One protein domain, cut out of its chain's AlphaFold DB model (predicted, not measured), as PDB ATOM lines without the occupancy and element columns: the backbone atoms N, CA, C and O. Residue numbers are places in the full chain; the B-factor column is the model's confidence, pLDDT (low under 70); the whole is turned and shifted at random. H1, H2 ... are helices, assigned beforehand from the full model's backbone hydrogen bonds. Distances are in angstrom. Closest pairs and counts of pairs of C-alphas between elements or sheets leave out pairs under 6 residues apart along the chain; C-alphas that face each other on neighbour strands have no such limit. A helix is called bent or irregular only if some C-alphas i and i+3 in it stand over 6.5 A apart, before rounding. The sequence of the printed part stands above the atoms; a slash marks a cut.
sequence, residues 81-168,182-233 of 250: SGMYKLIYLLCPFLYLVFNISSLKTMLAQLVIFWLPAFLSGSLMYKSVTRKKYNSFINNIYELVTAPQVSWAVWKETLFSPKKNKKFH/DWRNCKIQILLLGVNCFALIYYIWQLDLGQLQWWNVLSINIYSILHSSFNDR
ATOM      1  N   SER A  81     169.118 133.920 228.353       87.62
ATOM      2  CA  SER A  81     169.314 134.976 227.367       87.62
ATOM      3  C   SER A  81     170.764 135.424 227.191       87.62
ATOM      4  O   SER A  81     171.229 135.682 226.081       87.62
ATOM      5  N   GLY A  82     171.530 135.446 228.280       88.88
ATOM      6  CA  GLY A  82     172.940 135.815 228.217       88.88
ATOM      7  C   GLY A  82     173.750 134.920 227.269       88.88
ATOM      8  O   GLY A  82     174.686 135.408 226.645       88.88
ATOM      9  N   MET A  83     173.364 133.652 227.073       90.31
ATOM     10  CA  MET A  83     174.112 132.731 226.214       90.31
ATOM     11  C   MET A  83     174.033 133.153 224.748       90.31
ATOM     12  O   MET A  83     175.062 133.201 224.080       90.31
ATOM     13  N   TYR A  84     172.842 133.513 224.251       87.69
ATOM     14  CA  TYR A  84     172.728 133.972 222.868       87.69
ATOM     15  C   TYR A  84     173.524 135.263 222.657       87.69
ATOM     16  O   TYR A  84     174.180 135.400 221.631       87.69
ATOM     17  N   LYS A  85     173.559 136.175 223.643       87.81
ATOM     18  CA  LYS A  85     174.356 137.411 223.552       87.81
ATOM     19  C   LYS A  85     175.846 137.116 223.398       87.81
ATOM     20  O   LYS A  85     176.509 137.750 222.584       87.81
ATOM     21  N   LEU A  86     176.367 136.139 224.141       90.44
ATOM     22  CA  LEU A  86     177.767 135.720 224.019       90.44
ATOM     23  C   LEU A  86     178.061 135.105 222.649       90.44
ATOM     24  O   LEU A  86     179.107 135.393 222.079       90.44
ATOM     25  N   ILE A  87     177.134 134.311 222.106       89.44
ATOM     26  CA  ILE A  87     177.253 133.767 220.747       89.44
ATOM     27  C   ILE A  87     177.276 134.909 219.721       89.44
ATOM     28  O   ILE A  87     178.176 134.949 218.888       89.44
ATOM     29  N   TYR A  88     176.365 135.882 219.825       86.56
ATOM     30  CA  TYR A  88     176.342 137.051 218.937       86.56
ATOM     31  C   TYR A  88     177.627 137.885 219.008       86.56
ATOM     32  O   TYR A  88     178.097 138.348 217.974       86.56
ATOM     33  N   LEU A  89     178.233 138.035 220.191       87.88
ATOM     34  CA  LEU A  89     179.528 138.711 220.346       87.88
ATOM     35  C   LEU A  89     180.704 137.951 219.710       87.88
ATOM     36  O   LEU A  89     181.748 138.552 219.461       87.88
ATOM     37  N   LEU A  90     180.566 136.645 219.469       88.56
ATOM     38  CA  LEU A  90     181.578 135.829 218.793       88.56
ATOM     39  C   LEU A  90     181.407 135.819 217.269       88.56
ATOM     40  O   LEU A  90     182.374 135.542 216.560       88.56
ATOM     41  N   CYS A  91     180.218 136.137 216.749       87.25
ATOM     42  CA  CYS A  91     179.941 136.116 215.311       87.25
ATOM     43  C   CYS A  91     180.914 136.968 214.467       87.25
ATOM     44  O   CYS A  91     181.394 136.446 213.457       87.25
ATOM     45  N   PRO A  92     181.263 138.222 214.838       86.38
ATOM     46  CA  PRO A  92     182.190 139.026 214.042       86.38
ATOM     47  C   PRO A  92     183.584 138.403 213.975       86.38
ATOM     48  O   PRO A  92     184.163 138.310 212.898       86.38
ATOM     49  N   PHE A  93     184.093 137.898 215.102       88.00
ATOM     50  CA  PHE A  93     185.362 137.171 215.150       88.00
ATOM     51  C   PHE A  93     185.361 135.946 214.222       88.00
ATOM     52  O   PHE A  93     186.291 135.773 213.433       88.00
ATOM     53  N   LEU A  94     184.306 135.122 214.271       88.25
ATOM     54  CA  LEU A  94     184.193 133.925 213.429       88.25
ATOM     55  C   LEU A  94     184.197 134.262 211.935       88.25
ATOM     56  O   LEU A  94     184.827 133.564 211.140       88.25
ATOM     57  N   TYR A  95     183.520 135.343 211.558       85.81
ATOM     58  CA  TYR A  95     183.481 135.795 210.177       85.81
ATOM     59  C   TYR A  95     184.821 136.387 209.723       85.81
ATOM     60  O   TYR A  95     185.332 136.002 208.680       85.81
ATOM     61  N   LEU A  96     185.424 137.282 210.504       85.44
ATOM     62  CA  LEU A  96     186.640 137.997 210.103       85.44
ATOM     63  C   LEU A  96     187.884 137.100 210.043       85.44
ATOM     64  O   LEU A  96     188.746 137.322 209.199       85.44
ATOM     65  N   VAL A  97     187.987 136.097 210.920       85.56
ATOM     66  CA  VAL A  97     189.174 135.225 211.001       85.56
ATOM     67  C   VAL A  97     189.009 133.953 210.174       85.56
ATOM     68  O   VAL A  97     189.941 133.540 209.490       85.56
ATOM     69  N   PHE A  98     187.831 133.323 210.218       85.88
ATOM     70  CA  PHE A  98     187.600 132.028 209.567       85.88
ATOM     71  C   PHE A  98     186.741 132.122 208.301       85.88
ATOM     72  O   PHE A  98     186.487 131.098 207.668       85.88
ATOM     73  N   ASN A  99     186.258 133.316 207.938       82.88
ATOM     74  CA  ASN A  99     185.311 133.524 206.838       82.88
ATOM     75  C   ASN A  99     184.032 132.667 206.966       82.88
ATOM     76  O   ASN A  99     183.382 132.311 205.979       82.88
ATOM     77  N   ILE A 100     183.651 132.319 208.201       84.00
ATOM     78  CA  ILE A 100     182.431 131.561 208.482       84.00
ATOM     79  C   ILE A 100     181.270 132.552 208.512       84.00
ATOM     80  O   ILE A 100     181.007 133.209 209.520       84.00
ATOM     81  N   SER A 101     180.572 132.682 207.385       77.81
ATOM     82  CA  SER A 101     179.370 133.512 207.330       77.81
ATOM     83  C   SER A 101     178.203 132.843 208.055       77.81
ATOM     84  O   SER A 101     177.805 131.727 207.720       77.81
ATOM     85  N   SER A 102     177.623 133.559 209.023       73.50
ATOM     86  CA  SER A 102     176.384 133.145 209.695       73.50
ATOM     87  C   SER A 102     175.149 133.327 208.804       73.50
ATOM     88  O   SER A 102     174.164 132.614 208.970       73.50
ATOM     89  N   LEU A 103     175.190 134.276 207.858       77.25
ATOM     90  CA  LEU A 103     174.077 134.622 206.972       77.25
ATOM     91  C   LEU A 103     174.589 134.855 205.547       77.25
ATOM     92  O   LEU A 103     175.362 135.775 205.285       77.25
ATOM     93  N   LYS A 104     174.126 134.035 204.602       79.06
ATOM     94  CA  LYS A 104     174.385 134.224 203.167       79.06
ATOM     95  C   LYS A 104     173.256 135.051 202.557       79.06
ATOM     96  O   LYS A 104     172.322 134.490 201.992       79.06
ATOM     97  N   THR A 105     173.309 136.370 202.714       81.50
ATOM     98  CA  THR A 105     172.271 137.284 202.212       81.50
ATOM     99  C   THR A 105     172.869 138.567 201.648       81.50
ATOM    100  O   THR A 105     173.967 138.980 202.017       81.50
ATOM    101  N   MET A 106     172.133 139.209 200.738       82.75
ATOM    102  CA  MET A 106     172.467 140.549 200.252       82.75
ATOM    103  C   MET A 106     172.027 141.607 201.276       82.75
ATOM    104  O   MET A 106     171.009 141.432 201.950       82.75
ATOM    105  N   LEU A 107     172.729 142.745 201.337       81.06
ATOM    106  CA  LEU A 107     172.394 143.858 202.236       81.06
ATOM    107  C   LEU A 107     170.921 144.298 202.124       81.06
ATOM    108  O   LEU A 107     170.272 144.525 203.141       81.06
ATOM    109  N   ALA A 108     170.363 144.359 200.911       85.00
ATOM    110  CA  ALA A 108     168.961 144.731 200.706       85.00
ATOM    111  C   ALA A 108     167.989 143.766 201.410       85.00
ATOM    112  O   ALA A 108     167.063 144.202 202.090       85.00
ATOM    113  N   GLN A 109     168.234 142.455 201.309       86.75
ATOM    114  CA  GLN A 109     167.426 141.441 201.991       86.75
ATOM    115  C   GLN A 109     167.563 141.566 203.510       86.75
ATOM    116  O   GLN A 109     166.560 141.525 204.219       86.75
ATOM    117  N   LEU A 110     168.788 141.779 204.006       85.44
ATOM    118  CA  LEU A 110     169.037 141.997 205.430       85.44
ATOM    119  C   LEU A 110     168.195 143.167 205.960       85.44
ATOM    120  O   LEU A 110     167.495 143.007 206.955       85.44
ATOM    121  N   VAL A 111     168.221 144.316 205.279       88.44
ATOM    122  CA  VAL A 111     167.493 145.525 205.697       88.44
ATOM    123  C   VAL A 111     165.978 145.313 205.656       88.44
ATOM    124  O   VAL A 111     165.299 145.697 206.606       88.44
ATOM    125  N   ILE A 112     165.451 144.669 204.610       91.88
ATOM    126  CA  ILE A 112     164.007 144.424 204.455       91.88
ATOM    127  C   ILE A 112     163.448 143.567 205.595       91.88
ATOM    128  O   ILE A 112     162.345 143.837 206.062       91.88
ATOM    129  N   PHE A 113     164.186 142.563 206.074       87.38
ATOM    130  CA  PHE A 113     163.730 141.731 207.192       87.38
ATOM    131  C   PHE A 113     164.055 142.338 208.559       87.38
ATOM    132  O   PHE A 113     163.233 142.290 209.475       87.38
ATOM    133  N   TRP A 114     165.246 142.914 208.716       87.69
ATOM    134  CA  TRP A 114     165.701 143.421 210.006       87.69
ATOM    135  C   TRP A 114     164.990 144.708 210.417       87.69
ATOM    136  O   TRP A 114     164.547 144.815 211.560       87.69
ATOM    137  N   LEU A 115     164.863 145.681 209.512       88.25
ATOM    138  CA  LEU A 115     164.392 147.019 209.864       88.25
ATOM    139  C   LEU A 115     162.942 147.016 210.391       88.25
ATOM    140  O   LEU A 115     162.713 147.601 211.454       88.25
ATOM    141  N   PRO A 116     161.964 146.331 209.761       93.06
ATOM    142  CA  PRO A 116     160.597 146.278 210.286       93.06
ATOM    143  C   PRO A 116     160.503 145.543 211.628       93.06
ATOM    144  O   PRO A 116     159.795 145.990 212.536       93.06
ATOM    145  N   ALA A 117     161.252 144.448 211.796       88.31
ATOM    146  CA  ALA A 117     161.296 143.702 213.053       88.31
ATOM    147  C   ALA A 117     161.905 144.551 214.184       88.31
ATOM    148  O   ALA A 117     161.370 144.620 215.289       88.31
ATOM    149  N   PHE A 118     162.985 145.273 213.890       85.62
ATOM    150  CA  PHE A 118     163.643 146.167 214.837       85.62
ATOM    151  C   PHE A 118     162.751 147.346 215.251       85.62
ATOM    152  O   PHE A 118     162.633 147.651 216.443       85.62
ATOM    153  N   LEU A 119     162.094 147.999 214.288       87.81
ATOM    154  CA  LEU A 119     161.203 149.130 214.557       87.81
ATOM    155  C   LEU A 119     159.975 148.705 215.360       87.81
ATOM    156  O   LEU A 119     159.639 149.360 216.346       87.81
ATOM    157  N   SER A 120     159.335 147.596 214.986       89.38
ATOM    158  CA  SER A 120     158.169 147.082 215.715       89.38
ATOM    159  C   SER A 120     158.516 146.720 217.163       89.38
ATOM    160  O   SER A 120     157.822 147.168 218.076       89.38
ATOM    161  N   GLY A 121     159.637 146.028 217.399       85.38
ATOM    162  CA  GLY A 121     160.129 145.741 218.750       85.38
ATOM    163  C   GLY A 121     160.450 147.008 219.551       85.38
ATOM    164  O   GLY A 121     160.051 147.136 220.709       85.38
ATOM    165  N   SER A 122     161.104 147.988 218.923       82.31
ATOM    166  CA  SER A 122     161.451 149.263 219.566       82.31
ATOM    167  C   SER A 122     160.217 150.074 219.970       82.31
ATOM    168  O   SER A 122     160.177 150.646 221.062       82.31
ATOM    169  N   LEU A 123     159.198 150.126 219.108       84.75
ATOM    170  CA  LEU A 123     157.939 150.817 219.386       84.75
ATOM    171  C   LEU A 123     157.135 150.094 220.469       84.75
ATOM    172  O   LEU A 123     156.667 150.738 221.405       84.75
ATOM    173  N   MET A 124     157.035 148.763 220.391       85.38
ATOM    174  CA  MET A 124     156.374 147.950 221.414       85.38
ATOM    175  C   MET A 124     157.012 148.173 222.788       85.38
ATOM    176  O   MET A 124     156.307 148.439 223.763       85.38
ATOM    177  N   TYR A 125     158.344 148.148 222.860       80.56
ATOM    178  CA  TYR A 125     159.070 148.393 224.101       80.56
ATOM    179  C   TYR A 125     158.759 149.780 224.681       80.56
ATOM    180  O   TYR A 125     158.460 149.897 225.873       80.56
ATOM    181  N   LYS A 126     158.766 150.831 223.847       79.75
ATOM    182  CA  LYS A 126     158.435 152.203 224.276       79.75
ATOM    183  C   LYS A 126     156.996 152.323 224.785       79.75
ATOM    184  O   LYS A 126     156.773 152.965 225.813       79.75
ATOM    185  N   SER A 127     156.041 151.679 224.117       81.81
ATOM    186  CA  SER A 127     154.625 151.688 224.507       81.81
ATOM    187  C   SER A 127     154.380 151.004 225.856       81.81
ATOM    188  O   SER A 127     153.626 151.517 226.682       81.81
ATOM    189  N   VAL A 128     155.044 149.873 226.114       82.81
ATOM    190  CA  VAL A 128     154.859 149.096 227.351       82.81
ATOM    191  C   VAL A 128     155.571 149.742 228.543       82.81
ATOM    192  O   VAL A 128     155.007 149.828 229.634       82.81
ATOM    193  N   THR A 129     156.801 150.224 228.356       73.31
ATOM    194  CA  THR A 129     157.646 150.702 229.467       73.31
ATOM    195  C   THR A 129     157.346 152.131 229.916       73.31
ATOM    196  O   THR A 129     157.853 152.551 230.958       73.31
ATOM    197  N   ARG A 130     156.512 152.880 229.175       68.94
ATOM    198  CA  ARG A 130     156.089 154.259 229.493       68.94
ATOM    199  C   ARG A 130     157.256 155.164 229.933       68.94
ATOM    200  O   ARG A 130     157.121 155.916 230.892       68.94
ATOM    201  N   LYS A 131     158.402 155.065 229.241       66.88
ATOM    202  CA  LYS A 131     159.652 155.825 229.485       66.88
ATOM    203  C   LYS A 131     160.389 155.553 230.810       66.88
ATOM    204  O   LYS A 131     161.347 156.250 231.104       66.88
ATOM    205  N   LYS A 132     160.019 154.528 231.586       66.25
ATOM    206  CA  LYS A 132     160.669 154.228 232.882       66.25
ATOM    207  C   LYS A 132     161.980 153.441 232.783       66.25
ATOM    208  O   LYS A 132     162.651 153.250 233.790       66.25
ATOM    209  N   TYR A 133     162.313 152.919 231.603       67.06
ATOM    210  CA  TYR A 133     163.447 152.012 231.423       67.06
ATOM    211  C   TYR A 133     164.241 152.343 230.165       67.06
ATOM    212  O   TYR A 133     163.696 152.336 229.060       67.06
ATOM    213  N   ASN A 134     165.552 152.529 230.329       74.56
ATOM    214  CA  ASN A 134     166.481 152.634 229.212       74.56
ATOM    215  C   ASN A 134     166.918 151.227 228.754       74.56
ATOM    216  O   ASN A 134     167.540 150.473 229.506       74.56
ATOM    217  N   SER A 135     166.575 150.874 227.510       74.88
ATOM    218  CA  SER A 135     166.908 149.575 226.909       74.88
ATOM    219  C   SER A 135     168.418 149.386 226.726       74.88
ATOM    220  O   SER A 135     168.933 148.289 226.932       74.88
ATOM    221  N   PHE A 136     169.148 150.453 226.394       77.38
ATOM    222  CA  PHE A 136     170.595 150.400 226.202       77.38
ATOM    223  C   PHE A 136     171.316 150.079 227.514       77.38
ATOM    224  O   PHE A 136     172.090 149.125 227.594       77.38
ATOM    225  N   ILE A 137     170.966 150.796 228.582       81.88
ATOM    226  CA  ILE A 137     171.504 150.548 229.923       81.88
ATOM    227  C   ILE A 137     171.152 149.133 230.404       81.88
ATOM    228  O   ILE A 137     172.015 148.425 230.924       81.88
ATOM    229  N   ASN A 138     169.917 148.672 230.176       83.44
ATOM    230  CA  ASN A 138     169.537 147.295 230.498       83.44
ATOM    231  C   ASN A 138     170.377 146.268 229.720       83.44
ATOM    232  O   ASN A 138     170.839 145.281 230.294       83.44
ATOM    233  N   ASN A 139     170.633 146.517 228.433       84.75
ATOM    234  CA  ASN A 139     171.495 145.662 227.626       84.75
ATOM    235  C   ASN A 139     172.924 145.601 228.168       84.75
ATOM    236  O   ASN A 139     173.480 144.504 228.203       84.75
ATOM    237  N   ILE A 140     173.483 146.716 228.652       87.19
ATOM    238  CA  ILE A 140     174.788 146.732 229.328       87.19
ATOM    239  C   ILE A 140     174.751 145.854 230.583       87.19
ATOM    240  O   ILE A 140     175.604 144.980 230.731       87.19
ATOM    241  N   TYR A 141     173.756 146.017 231.462       87.31
ATOM    242  CA  TYR A 141     173.635 145.192 232.675       87.31
ATOM    243  C   TYR A 141     173.537 143.692 232.362       87.31
ATOM    244  O   TYR A 141     174.160 142.855 233.027       87.31
ATOM    245  N   GLU A 142     172.783 143.336 231.326       87.31
ATOM    246  CA  GLU A 142     172.668 141.953 230.873       87.31
ATOM    247  C   GLU A 142     173.973 141.436 230.262       87.31
ATOM    248  O   GLU A 142     174.369 140.312 230.557       87.31
ATOM    249  N   LEU A 143     174.686 142.250 229.479       89.81
ATOM    250  CA  LEU A 143     175.964 141.874 228.868       89.81
ATOM    251  C   LEU A 143     177.056 141.652 229.920       89.81
ATOM    252  O   LEU A 143     177.794 140.666 229.873       89.81
ATOM    253  N   VAL A 144     177.133 142.547 230.905       90.62
ATOM    254  CA  VAL A 144     178.107 142.477 232.001       90.62
ATOM    255  C   VAL A 144     177.879 141.234 232.862       90.62
ATOM    256  O   VAL A 144     178.833 140.655 233.367       90.62
ATOM    257  N   THR A 145     176.637 140.774 233.013       92.25
ATOM    258  CA  THR A 145     176.338 139.572 233.807       92.25
ATOM    259  C   THR A 145     176.278 138.281 232.987       92.25
ATOM    260  O   THR A 145     176.311 137.196 233.577       92.25
ATOM    261  N   ALA A 146     176.224 138.369 231.653       92.94
ATOM    262  CA  ALA A 146     175.978 137.235 230.766       92.94
ATOM    263  C   ALA A 146     176.957 136.062 230.966       92.94
ATOM    264  O   ALA A 146     176.469 134.958 231.214       92.94
ATOM    265  N   PRO A 147     178.298 136.226 230.953       92.75
ATOM    266  CA  PRO A 147     179.209 135.088 231.103       92.75
ATOM    267  C   PRO A 147     178.988 134.290 232.388       92.75
ATOM    268  O   PRO A 147     178.926 133.059 232.369       92.75
ATOM    269  N   GLN A 148     178.848 134.984 233.515       91.75
ATOM    270  CA  GLN A 148     178.702 134.366 234.827       91.75
ATOM    271  C   GLN A 148     177.329 133.717 234.983       91.75
ATOM    272  O   GLN A 148     177.244 132.549 235.371       91.75
ATOM    273  N   VAL A 149     176.264 134.457 234.666       92.44
ATOM    274  CA  VAL A 149     174.882 134.001 234.849       92.44
ATOM    275  C   VAL A 149     174.554 132.877 233.876       92.44
ATOM    276  O   VAL A 149     174.005 131.860 234.295       92.44
ATOM    277  N   SER A 150     174.941 132.986 232.605       93.19
ATOM    278  CA  SER A 150     174.690 131.926 231.627       93.19
ATOM    279  C   SER A 150     175.437 130.650 231.981       93.19
ATOM    280  O   SER A 150     174.834 129.580 231.983       93.19
ATOM    281  N   TRP A 151     176.710 130.742 232.373       91.56
ATOM    282  CA  TRP A 151     177.453 129.573 232.841       91.56
ATOM    283  C   TRP A 151     176.782 128.920 234.056       91.56
ATOM    284  O   TRP A 151     176.693 127.696 234.148       91.56
ATOM    285  N   ALA A 152     176.298 129.722 235.000       90.62
ATOM    286  CA  ALA A 152     175.602 129.248 236.189       90.62
ATOM    287  C   ALA A 152     174.292 128.517 235.874       90.62
ATOM    288  O   ALA A 152     174.073 127.416 236.381       90.62
ATOM    289  N   VAL A 153     173.462 129.120 235.024       92.81
ATOM    290  CA  VAL A 153     172.175 128.596 234.554       92.81
ATOM    291  C   VAL A 153     172.385 127.286 233.802       92.81
ATOM    292  O   VAL A 153     171.848 126.264 234.216       92.81
ATOM    293  N   TRP A 154     173.256 127.264 232.788       92.12
ATOM    294  CA  TRP A 154     173.517 126.064 231.990       92.12
ATOM    295  C   TRP A 154     174.092 124.911 232.807       92.12
ATOM    296  O   TRP A 154     173.686 123.765 232.620       92.12
ATOM    297  N   LYS A 155     174.984 125.194 233.764       89.88
ATOM    298  CA  LYS A 155     175.466 124.158 234.685       89.88
ATOM    299  C   LYS A 155     174.345 123.574 235.538       89.88
ATOM    300  O   LYS A 155     174.355 122.377 235.783       89.88
ATOM    301  N   GLU A 156     173.409 124.393 236.007       89.31
ATOM    302  CA  GLU A 156     172.264 123.935 236.806       89.31
ATOM    303  C   GLU A 156     171.264 123.117 235.961       89.31
ATOM    304  O   GLU A 156     170.612 122.187 236.452       89.31
ATOM    305  N   THR A 157     171.161 123.437 234.670       88.81
ATOM    306  CA  THR A 157     170.339 122.706 233.703       88.81
ATOM    307  C   THR A 157     170.944 121.346 233.372       88.81
ATOM    308  O   THR A 157     170.252 120.339 233.535       88.81
ATOM    309  N   LEU A 158     172.222 121.307 232.976       87.19
ATOM    310  CA  LEU A 158     172.916 120.106 232.496       87.19
ATOM    311  C   LEU A 158     173.362 119.169 233.622       87.19
ATOM    312  O   LEU A 158     173.257 117.952 233.489       87.19
ATOM    313  N   PHE A 159     173.835 119.712 234.742       83.38
ATOM    314  CA  PHE A 159     174.284 118.909 235.873       83.38
ATOM    315  C   PHE A 159     173.220 118.898 236.966       83.38
ATOM    316  O   PHE A 159     172.697 119.937 237.371       83.38
ATOM    317  N   SER A 160     172.900 117.707 237.477       63.41
ATOM    318  CA  SER A 160     172.012 117.575 238.631       63.41
ATOM    319  C   SER A 160     172.585 118.350 239.823       63.41
ATOM    320  O   SER A 160     173.785 118.238 240.103       63.41
ATOM    321  N   PRO A 161     171.763 119.134 240.548       57.91
ATOM    322  CA  PRO A 161     172.236 119.903 241.686       57.91
ATOM    323  C   PRO A 161     172.832 118.960 242.727       57.91
ATOM    324  O   PRO A 161     172.109 118.229 243.405       57.91
ATOM    325  N   LYS A 162     174.159 118.997 242.901       53.25
ATOM    326  CA  LYS A 162     174.768 118.472 244.125       53.25
ATOM    327  C   LYS A 162     174.108 119.209 245.292       53.25
ATOM    328  O   LYS A 162     174.119 120.444 245.332       53.25
ATOM    329  N   LYS A 163     173.479 118.451 246.198       50.50
ATOM    330  CA  LYS A 163     172.882 118.977 247.432       50.50
ATOM    331  C   LYS A 163     173.909 119.881 248.128       50.50
ATOM    332  O   LYS A 163     175.074 119.518 248.242       50.50
ATOM    333  N   ASN A 164     173.436 121.029 248.614       50.44
ATOM    334  CA  ASN A 164     174.135 121.940 249.530       50.44
ATOM    335  C   ASN A 164     175.192 122.879 248.921       50.44
ATOM    336  O   ASN A 164     176.357 122.855 249.309       50.44
ATOM    337  N   LYS A 165     174.772 123.838 248.085       55.12
ATOM    338  CA  LYS A 165     175.485 125.129 248.049       55.12
ATOM    339  C   LYS A 165     174.883 126.040 249.116       55.12
ATOM    340  O   LYS A 165     173.737 126.463 248.972       55.12
ATOM    341  N   LYS A 166     175.635 126.293 250.194       50.81
ATOM    342  CA  LYS A 166     175.228 127.204 251.273       50.81
ATOM    343  C   LYS A 166     174.963 128.592 250.684       50.81
ATOM    344  O   LYS A 166     175.798 129.139 249.964       50.81
ATOM    345  N   PHE A 167     173.780 129.129 250.960       55.12
ATOM    346  CA  PHE A 167     173.423 130.498 250.616       55.12
ATOM    347  C   PHE A 167     174.287 131.438 251.455       55.12
ATOM    348  O   PHE A 167     174.199 131.437 252.679       55.12
ATOM    349  N   HIS A 168     175.151 132.204 250.796       55.50
ATOM    350  CA  HIS A 168     175.906 133.257 251.457       55.50
ATOM    351  C   HIS A 168     175.119 134.560 251.328       55.50
ATOM    352  O   HIS A 168     174.797 134.983 250.210       55.50
ATOM    353  N   ASP A 182     186.450 146.123 239.084       83.94
ATOM    354  CA  ASP A 182     186.321 144.681 239.307       83.94
ATOM    355  C   ASP A 182     186.797 143.865 238.091       83.94
ATOM    356  O   ASP A 182     186.021 143.327 237.295       83.94
ATOM    357  N   TRP A 183     188.119 143.745 237.965       84.75
ATOM    358  CA  TRP A 183     188.776 142.976 236.903       84.75
ATOM    359  C   TRP A 183     188.326 141.514 236.843       84.75
ATOM    360  O   TRP A 183     188.243 140.921 235.765       84.75
ATOM    361  N   ARG A 184     188.020 140.909 237.996       84.69
ATOM    362  CA  ARG A 184     187.700 139.481 238.080       84.69
ATOM    363  C   ARG A 184     186.381 139.161 237.388       84.69
ATOM    364  O   ARG A 184     186.293 138.124 236.726       84.69
ATOM    365  N   ASN A 185     185.380 140.023 237.550       84.94
ATOM    366  CA  ASN A 185     184.076 139.854 236.917       84.94
ATOM    367  C   ASN A 185     184.045 140.340 235.461       84.94
ATOM    368  O   ASN A 185     183.250 139.819 234.688       84.94
ATOM    369  N   CYS A 186     184.936 141.249 235.064       88.31
ATOM    370  CA  CYS A 186     184.990 141.766 233.692       88.31
ATOM    371  C   CYS A 186     185.937 140.992 232.754       88.31
ATOM    372  O   CYS A 186     185.985 141.275 231.558       88.31
ATOM    373  N   LYS A 187     186.700 140.010 233.256       91.06
ATOM    374  CA  LYS A 187     187.753 139.332 232.475       91.06
ATOM    375  C   LYS A 187     187.268 138.684 231.173       91.06
ATOM    376  O   LYS A 187     187.999 138.691 230.191       91.06
ATOM    377  N   ILE A 188     186.060 138.111 231.153       91.25
ATOM    378  CA  ILE A 188     185.538 137.421 229.961       91.25
ATOM    379  C   ILE A 188     185.104 138.450 228.916       91.25
ATOM    380  O   ILE A 188     185.349 138.267 227.733       91.25
ATOM    381  N   GLN A 189     184.512 139.557 229.353       90.19
ATOM    382  CA  GLN A 189     184.106 140.668 228.501       90.19
ATOM    383  C   GLN A 189     185.333 141.344 227.888       90.19
ATOM    384  O   GLN A 189     185.351 141.595 226.689       90.19
ATOM    385  N   ILE A 190     186.380 141.568 228.687       91.75
ATOM    386  CA  ILE A 190     187.662 142.111 228.218       91.75
ATOM    387  C   ILE A 190     188.311 141.160 227.208       91.75
ATOM    388  O   ILE A 190     188.797 141.608 226.174       91.75
ATOM    389  N   LEU A 191     188.274 139.848 227.465       93.12
ATOM    390  CA  LEU A 191     188.759 138.848 226.515       93.12
ATOM    391  C   LEU A 191     187.977 138.898 225.193       93.12
ATOM    392  O   LEU A 191     188.592 138.957 224.136       93.12
ATOM    393  N   LEU A 192     186.641 138.909 225.239       90.75
ATOM    394  CA  LEU A 192     185.793 138.988 224.042       90.75
ATOM    395  C   LEU A 192     186.028 140.280 223.256       90.75
ATOM    396  O   LEU A 192     186.062 140.250 222.026       90.75
ATOM    397  N   LEU A 193     186.222 141.399 223.955       91.31
ATOM    398  CA  LEU A 193     186.587 142.668 223.339       91.31
ATOM    399  C   LEU A 193     187.943 142.554 222.634       91.31
ATOM    400  O   LEU A 193     188.039 142.872 221.454       91.31
ATOM    401  N   GLY A 194     188.961 142.028 223.320       93.75
ATOM    402  CA  GLY A 194     190.294 141.823 222.750       93.75
ATOM    403  C   GLY A 194     190.282 140.910 221.522       93.75
ATOM    404  O   GLY A 194     190.921 141.223 220.523       93.75
ATOM    405  N   VAL A 195     189.501 139.827 221.557       92.50
ATOM    406  CA  VAL A 195     189.316 138.894 220.434       92.50
ATOM    407  C   VAL A 195     188.679 139.586 219.222       92.50
ATOM    408  O   VAL A 195     189.146 139.401 218.099       92.50
ATOM    409  N   ASN A 196     187.658 140.422 219.429       90.94
ATOM    410  CA  ASN A 196     187.031 141.182 218.344       90.94
ATOM    411  C   ASN A 196     187.960 142.276 217.790       90.94
ATOM    412  O   ASN A 196     188.046 142.443 216.575       90.94
ATOM    413  N   CYS A 197     188.701 142.983 218.648       93.00
ATOM    414  CA  CYS A 197     189.708 143.953 218.212       93.00
ATOM    415  C   CYS A 197     190.821 143.284 217.396       93.00
ATOM    416  O   CYS A 197     191.196 143.793 216.343       93.00
ATOM    417  N   PHE A 198     191.308 142.127 217.844       92.25
ATOM    418  CA  PHE A 198     192.294 141.340 217.110       92.25
ATOM    419  C   PHE A 198     191.766 140.915 215.736       92.25
ATOM    420  O   PHE A 198     192.455 141.117 214.742       92.25
ATOM    421  N   ALA A 199     190.537 140.395 215.660       89.12
ATOM    422  CA  ALA A 199     189.915 140.022 214.391       89.12
ATOM    423  C   ALA A 199     189.794 141.197 213.416       89.12
ATOM    424  O   ALA A 199     190.063 141.036 212.228       89.12
ATOM    425  N   LEU A 200     189.422 142.379 213.914       88.38
ATOM    426  CA  LEU A 200     189.355 143.588 213.098       88.38
ATOM    427  C   LEU A 200     190.736 143.977 212.560       88.38
ATOM    428  O   LEU A 200     190.865 144.221 211.365       88.38
ATOM    429  N   ILE A 201     191.767 143.989 213.408       89.12
ATOM    430  CA  ILE A 201     193.141 144.322 212.997       89.12
ATOM    431  C   ILE A 201     193.669 143.298 211.989       89.12
ATOM    432  O   ILE A 201     194.222 143.682 210.963       89.12
ATOM    433  N   TYR A 202     193.467 142.007 212.258       87.62
ATOM    434  CA  TYR A 202     193.862 140.914 211.373       87.62
ATOM    435  C   TYR A 202     193.224 141.055 209.986       87.62
ATOM    436  O   TYR A 202     193.923 141.000 208.977       87.62
ATOM    437  N   TYR A 203     191.916 141.322 209.934       83.81
ATOM    438  CA  TYR A 203     191.203 141.511 208.673       83.81
ATOM    439  C   TYR A 203     191.675 142.762 207.918       83.81
ATOM    440  O   TYR A 203     191.872 142.707 206.708       83.81
ATOM    441  N   ILE A 204     191.910 143.878 208.623       84.56
ATOM    442  CA  ILE A 204     192.481 145.107 208.041       84.56
ATOM    443  C   ILE A 204     193.882 144.859 207.477       84.56
ATOM    444  O   ILE A 204     194.227 145.420 206.443       84.56
ATOM    445  N   TRP A 205     194.688 144.021 208.124       83.06
ATOM    446  CA  TRP A 205     196.033 143.697 207.653       83.06
ATOM    447  C   TRP A 205     196.028 142.756 206.441       83.06
ATOM    448  O   TRP A 205     196.873 142.881 205.561       83.06
ATOM    449  N   GLN A 206     195.056 141.844 206.368       78.00
ATOM    450  CA  GLN A 206     194.876 140.925 205.240       78.00
ATOM    451  C   GLN A 206     194.186 141.572 204.024       78.00
ATOM    452  O   GLN A 206     194.104 140.960 202.958       78.00
ATOM    453  N   LEU A 207     193.692 142.805 204.164       72.12
ATOM    454  CA  LEU A 207     193.113 143.576 203.071       72.12
ATOM    455  C   LEU A 207     194.205 144.020 202.091       72.12
ATOM    456  O   LEU A 207     194.729 145.130 202.157       72.12
ATOM    457  N   ASP A 208     194.500 143.146 201.134       58.62
ATOM    458  CA  ASP A 208     195.171 143.528 199.900       58.62
ATOM    459  C   ASP A 208     194.258 144.516 199.149       58.62
ATOM    460  O   ASP A 208     193.064 144.251 198.963       58.62
ATOM    461  N   LEU A 209     194.791 145.660 198.705       58.19
ATOM    462  CA  LEU A 209     194.047 146.756 198.048       58.19
ATOM    463  C   LEU A 209     193.322 146.353 196.734       58.19
ATOM    464  O   LEU A 209     192.733 147.203 196.069       58.19
ATOM    465  N   GLY A 210     193.343 145.070 196.354       52.62
ATOM    466  CA  GLY A 210     192.888 144.546 195.067       52.62
ATOM    467  C   GLY A 210     191.520 143.847 195.017       52.62
ATOM    468  O   GLY A 210     191.040 143.614 193.910       52.62
ATOM    469  N   GLN A 211     190.847 143.515 196.131       52.59
ATOM    470  CA  GLN A 211     189.507 142.888 196.070       52.59
ATOM    471  C   GLN A 211     188.471 143.570 196.972       52.59
ATOM    472  O   GLN A 211     188.328 143.288 198.161       52.59
ATOM    473  N   LEU A 212     187.680 144.454 196.354       52.47
ATOM    474  CA  LEU A 212     186.513 145.097 196.952       52.47
ATOM    475  C   LEU A 212     185.376 144.087 197.241       52.47
ATOM    476  O   LEU A 212     184.460 143.918 196.441       52.47
ATOM    477  N   GLN A 213     185.375 143.477 198.428       57.94
ATOM    478  CA  GLN A 213     184.191 142.841 199.050       57.94
ATOM    479  C   GLN A 213     183.792 143.558 200.363       57.94
ATOM    480  O   GLN A 213     183.168 142.980 201.251       57.94
ATOM    481  N   TRP A 214     184.125 144.851 200.486       56.19
ATOM    482  CA  TRP A 214     183.872 145.695 201.667       56.19
ATOM    483  C   TRP A 214     182.405 145.741 202.106       56.19
ATOM    484  O   TRP A 214     182.115 145.871 203.294       56.19
ATOM    485  N   TRP A 215     181.480 145.610 201.155       55.84
ATOM    486  CA  TRP A 215     180.047 145.721 201.403       55.84
ATOM    487  C   TRP A 215     179.550 144.669 202.394       55.84
ATOM    488  O   TRP A 215     178.854 145.017 203.342       55.84
ATOM    489  N   ASN A 216     179.953 143.406 202.248       57.81
ATOM    490  CA  ASN A 216     179.454 142.318 203.097       57.81
ATOM    491  C   ASN A 216     179.995 142.416 204.533       57.81
ATOM    492  O   ASN A 216     179.254 142.223 205.497       57.81
ATOM    493  N   VAL A 217     181.261 142.814 204.682       62.09
ATOM    494  CA  VAL A 217     181.925 142.933 205.989       62.09
ATOM    495  C   VAL A 217     181.419 144.139 206.771       62.09
ATOM    496  O   VAL A 217     181.142 144.024 207.968       62.09
ATOM    497  N   LEU A 218     181.240 145.285 206.106       62.78
ATOM    498  CA  LEU A 218     180.629 146.462 206.720       62.78
ATOM    499  C   LEU A 218     179.178 146.176 207.106       62.78
ATOM    500  O   LEU A 218     178.787 146.515 208.214       62.78
ATOM    501  N   SER A 219     178.408 145.482 206.263       59.03
ATOM    502  CA  SER A 219     177.011 145.124 206.561       59.03
ATOM    503  C   SER A 219     176.870 144.332 207.862       59.03
ATOM    504  O   SER A 219     176.032 144.665 208.696       59.03
ATOM    505  N   ILE A 220     177.696 143.296 208.055       64.12
ATOM    506  CA  ILE A 220     177.621 142.392 209.216       64.12
ATOM    507  C   ILE A 220     178.110 143.085 210.498       64.12
ATOM    508  O   ILE A 220     177.505 142.928 211.564       64.12
ATOM    509  N   ASN A 221     179.170 143.895 210.404       60.41
ATOM    510  CA  ASN A 221     179.690 144.641 211.551       60.41
ATOM    511  C   ASN A 221     178.780 145.818 211.929       60.41
ATOM    512  O   ASN A 221     178.491 145.998 213.107       60.41
ATOM    513  N   ILE A 222     178.248 146.560 210.952       65.31
ATOM    514  CA  ILE A 222     177.257 147.622 211.182       65.31
ATOM    515  C   ILE A 222     175.974 147.032 211.768       65.31
ATOM    516  O   ILE A 222     175.457 147.592 212.725       65.31
ATOM    517  N   TYR A 223     175.488 145.888 211.277       66.06
ATOM    518  CA  TYR A 223     174.350 145.182 211.880       66.06
ATOM    519  C   TYR A 223     174.601 144.861 213.358       66.06
ATOM    520  O   TYR A 223     173.761 145.146 214.210       66.06
ATOM    521  N   SER A 224     175.780 144.318 213.669       57.09
ATOM    522  CA  SER A 224     176.142 143.919 215.032       57.09
ATOM    523  C   SER A 224     176.293 145.130 215.963       57.09
ATOM    524  O   SER A 224     175.812 145.091 217.093       57.09
ATOM    525  N   ILE A 225     176.882 146.225 215.469       56.34
ATOM    526  CA  ILE A 225     177.077 147.479 216.211       56.34
ATOM    527  C   ILE A 225     175.759 148.253 216.367       56.34
ATOM    528  O   ILE A 225     175.473 148.767 217.442       56.34
ATOM    529  N   LEU A 226     174.912 148.334 215.337       56.16
ATOM    530  CA  LEU A 226     173.607 149.002 215.426       56.16
ATOM    531  C   LEU A 226     172.648 148.242 216.342       56.16
ATOM    532  O   LEU A 226     171.911 148.870 217.100       56.16
ATOM    533  N   HIS A 227     172.687 146.906 216.319       57.12
ATOM    534  CA  HIS A 227     171.926 146.091 217.261       57.12
ATOM    535  C   HIS A 227     172.385 146.313 218.712       57.12
ATOM    536  O   HIS A 227     171.550 146.289 219.617       57.12
ATOM    537  N   SER A 228     173.678 146.575 218.944       49.78
ATOM    538  CA  SER A 228     174.207 146.853 220.284       49.78
ATOM    539  C   SER A 228     174.073 148.311 220.740       49.78
ATOM    540  O   SER A 228     173.988 148.544 221.943       49.78
ATOM    541  N   SER A 229     174.068 149.286 219.823       51.03
ATOM    542  CA  SER A 229     174.399 150.683 220.153       51.03
ATOM    543  C   SER A 229     173.295 151.721 219.925       51.03
ATOM    544  O   SER A 229     173.573 152.902 220.099       51.03
ATOM    545  N   PHE A 230     172.058 151.361 219.558       50.28
ATOM    546  CA  PHE A 230     171.055 152.386 219.218       50.28
ATOM    547  C   PHE A 230     169.697 152.236 219.916       50.28
ATOM    548  O   PHE A 230     168.863 151.432 219.508       50.28
ATOM    549  N   ASN A 231     169.461 153.079 220.933       40.38
ATOM    550  CA  ASN A 231     168.406 154.109 220.948       40.38
ATOM    551  C   ASN A 231     168.560 154.961 222.226       40.38
ATOM    552  O   ASN A 231     168.288 154.457 223.313       40.38
ATOM    553  N   ASP A 232     168.938 156.235 222.097       47.94
ATOM    554  CA  ASP A 232     168.906 157.204 223.198       47.94
ATOM    555  C   ASP A 232     168.255 158.514 222.739       47.94
ATOM    556  O   ASP A 232     168.653 159.123 221.742       47.94
ATOM    557  N   ARG A 233     167.245 158.940 223.501       39.16
ATOM    558  CA  ARG A 233     167.120 160.328 223.943       39.16
ATOM    559  C   ARG A 233     166.186 160.423 225.154       39.16
ATOM    560  O   ARG A 233     164.995 160.129 225.068       39.16
TER     561      ARG A 233
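What this domain is: This is residues 81 to 168 and 182 to 233 of the 250 residues of the protein "Glyco_trans_2-like domain-containing protein" of Enterococcus sp. 7D2_DIV0200 (UniProt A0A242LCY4). The long helix H4 and the shorter H5 both pack along H1, which runs in the middle, and the bent helix H3 passes across one end of these three. H2 lies farther out, beyond H5, and residues 155 to 168 stick out as a tail. The printed part has 140 residues with five named helices, H1 to H5 in chain order, and no named strand: all helix, with helix packing part aligned, part crossed. The whole is loose, with a radius of gyration of the C-alphas of 18.6 A, and elongated, spanning 61 by 39 by 29 A.

Where its parts are: H4, residues 183 to 206, is 32.3 A long; it is irregular, with C-alphas 185 and 188 7.5 A apart. H1, residues 81 to 98, begins at C-alpha 81 (169.314, 134.976, 227.367) and is 25.7 A long; it is only just irregular, C-alphas 89 and 92 being 6.9 A apart. H5, residues 214 to 229, is 21.4 A long and ends at C-alpha 229 (174.399, 150.683, 220.153). H2, residues 107 to 129, is 31.7 A long. H3, residues 135 to 158, was assigned as one helix by its hydrogen bonds, but is bent, with C-alphas 144 and 147 7.5 A apart. Its arms are H3a, residues 135 to 144, 14.2 A, and H3b, residues 147 to 158, 16.3 A.

How they stand to each other: H4, with residues 192 to 203, touches residues 89 to 97 of H1 at a shallow tilt of 27 degrees, the same way; the closest C-alphas, of Phe 93 and Asn 196, are 5.4 A apart. H1 touches H5 at a shallow tilt of 21 degrees, opposite ways, through residues 88 to 96 and 217 to 224; the closest C-alphas, of Pro 92 and Asn 221, are 6.6 A apart. H4 and H5 are apart. Residues 81 to 86 of H1 touch residues 147 to 150 of H3b, the closest C-alphas, of Gly 82 and Ser 150, being 5.5 A apart. H3a and H5 only just touch, with 3 pairs of C-alphas within 8 A, about perpendicular at 83 degrees, through residues 228 to 229 of H5; the closest are the C-alphas of Phe 136 and Ser 229, 7.2 A. H2 and H5 only just touch, with 3 pairs within 8 A, through Leu 107 alone of H2; its C-alpha is 6.5 A from that of Ser 219. In H3a, H3b and H5 every O i to N i+4 pair is within hydrogen-bond range; the counts are 12 of 14 in H1, 17 of 19 in H2 and 18 of 20 in H4.

The domain as a whole: The C-alphas of Asn 164 and Gly 210 are the two farthest apart, at 61.9 A. Residues 169 to 181 are cut out, and C-alphas 168 and 182 are 19.7 A apart across the cut. Of the links printed whole, none is long. Mean pLDDT of the printed part is 78.2; residues 130 to 133, 160 to 168 and 208 to 233 are under 70.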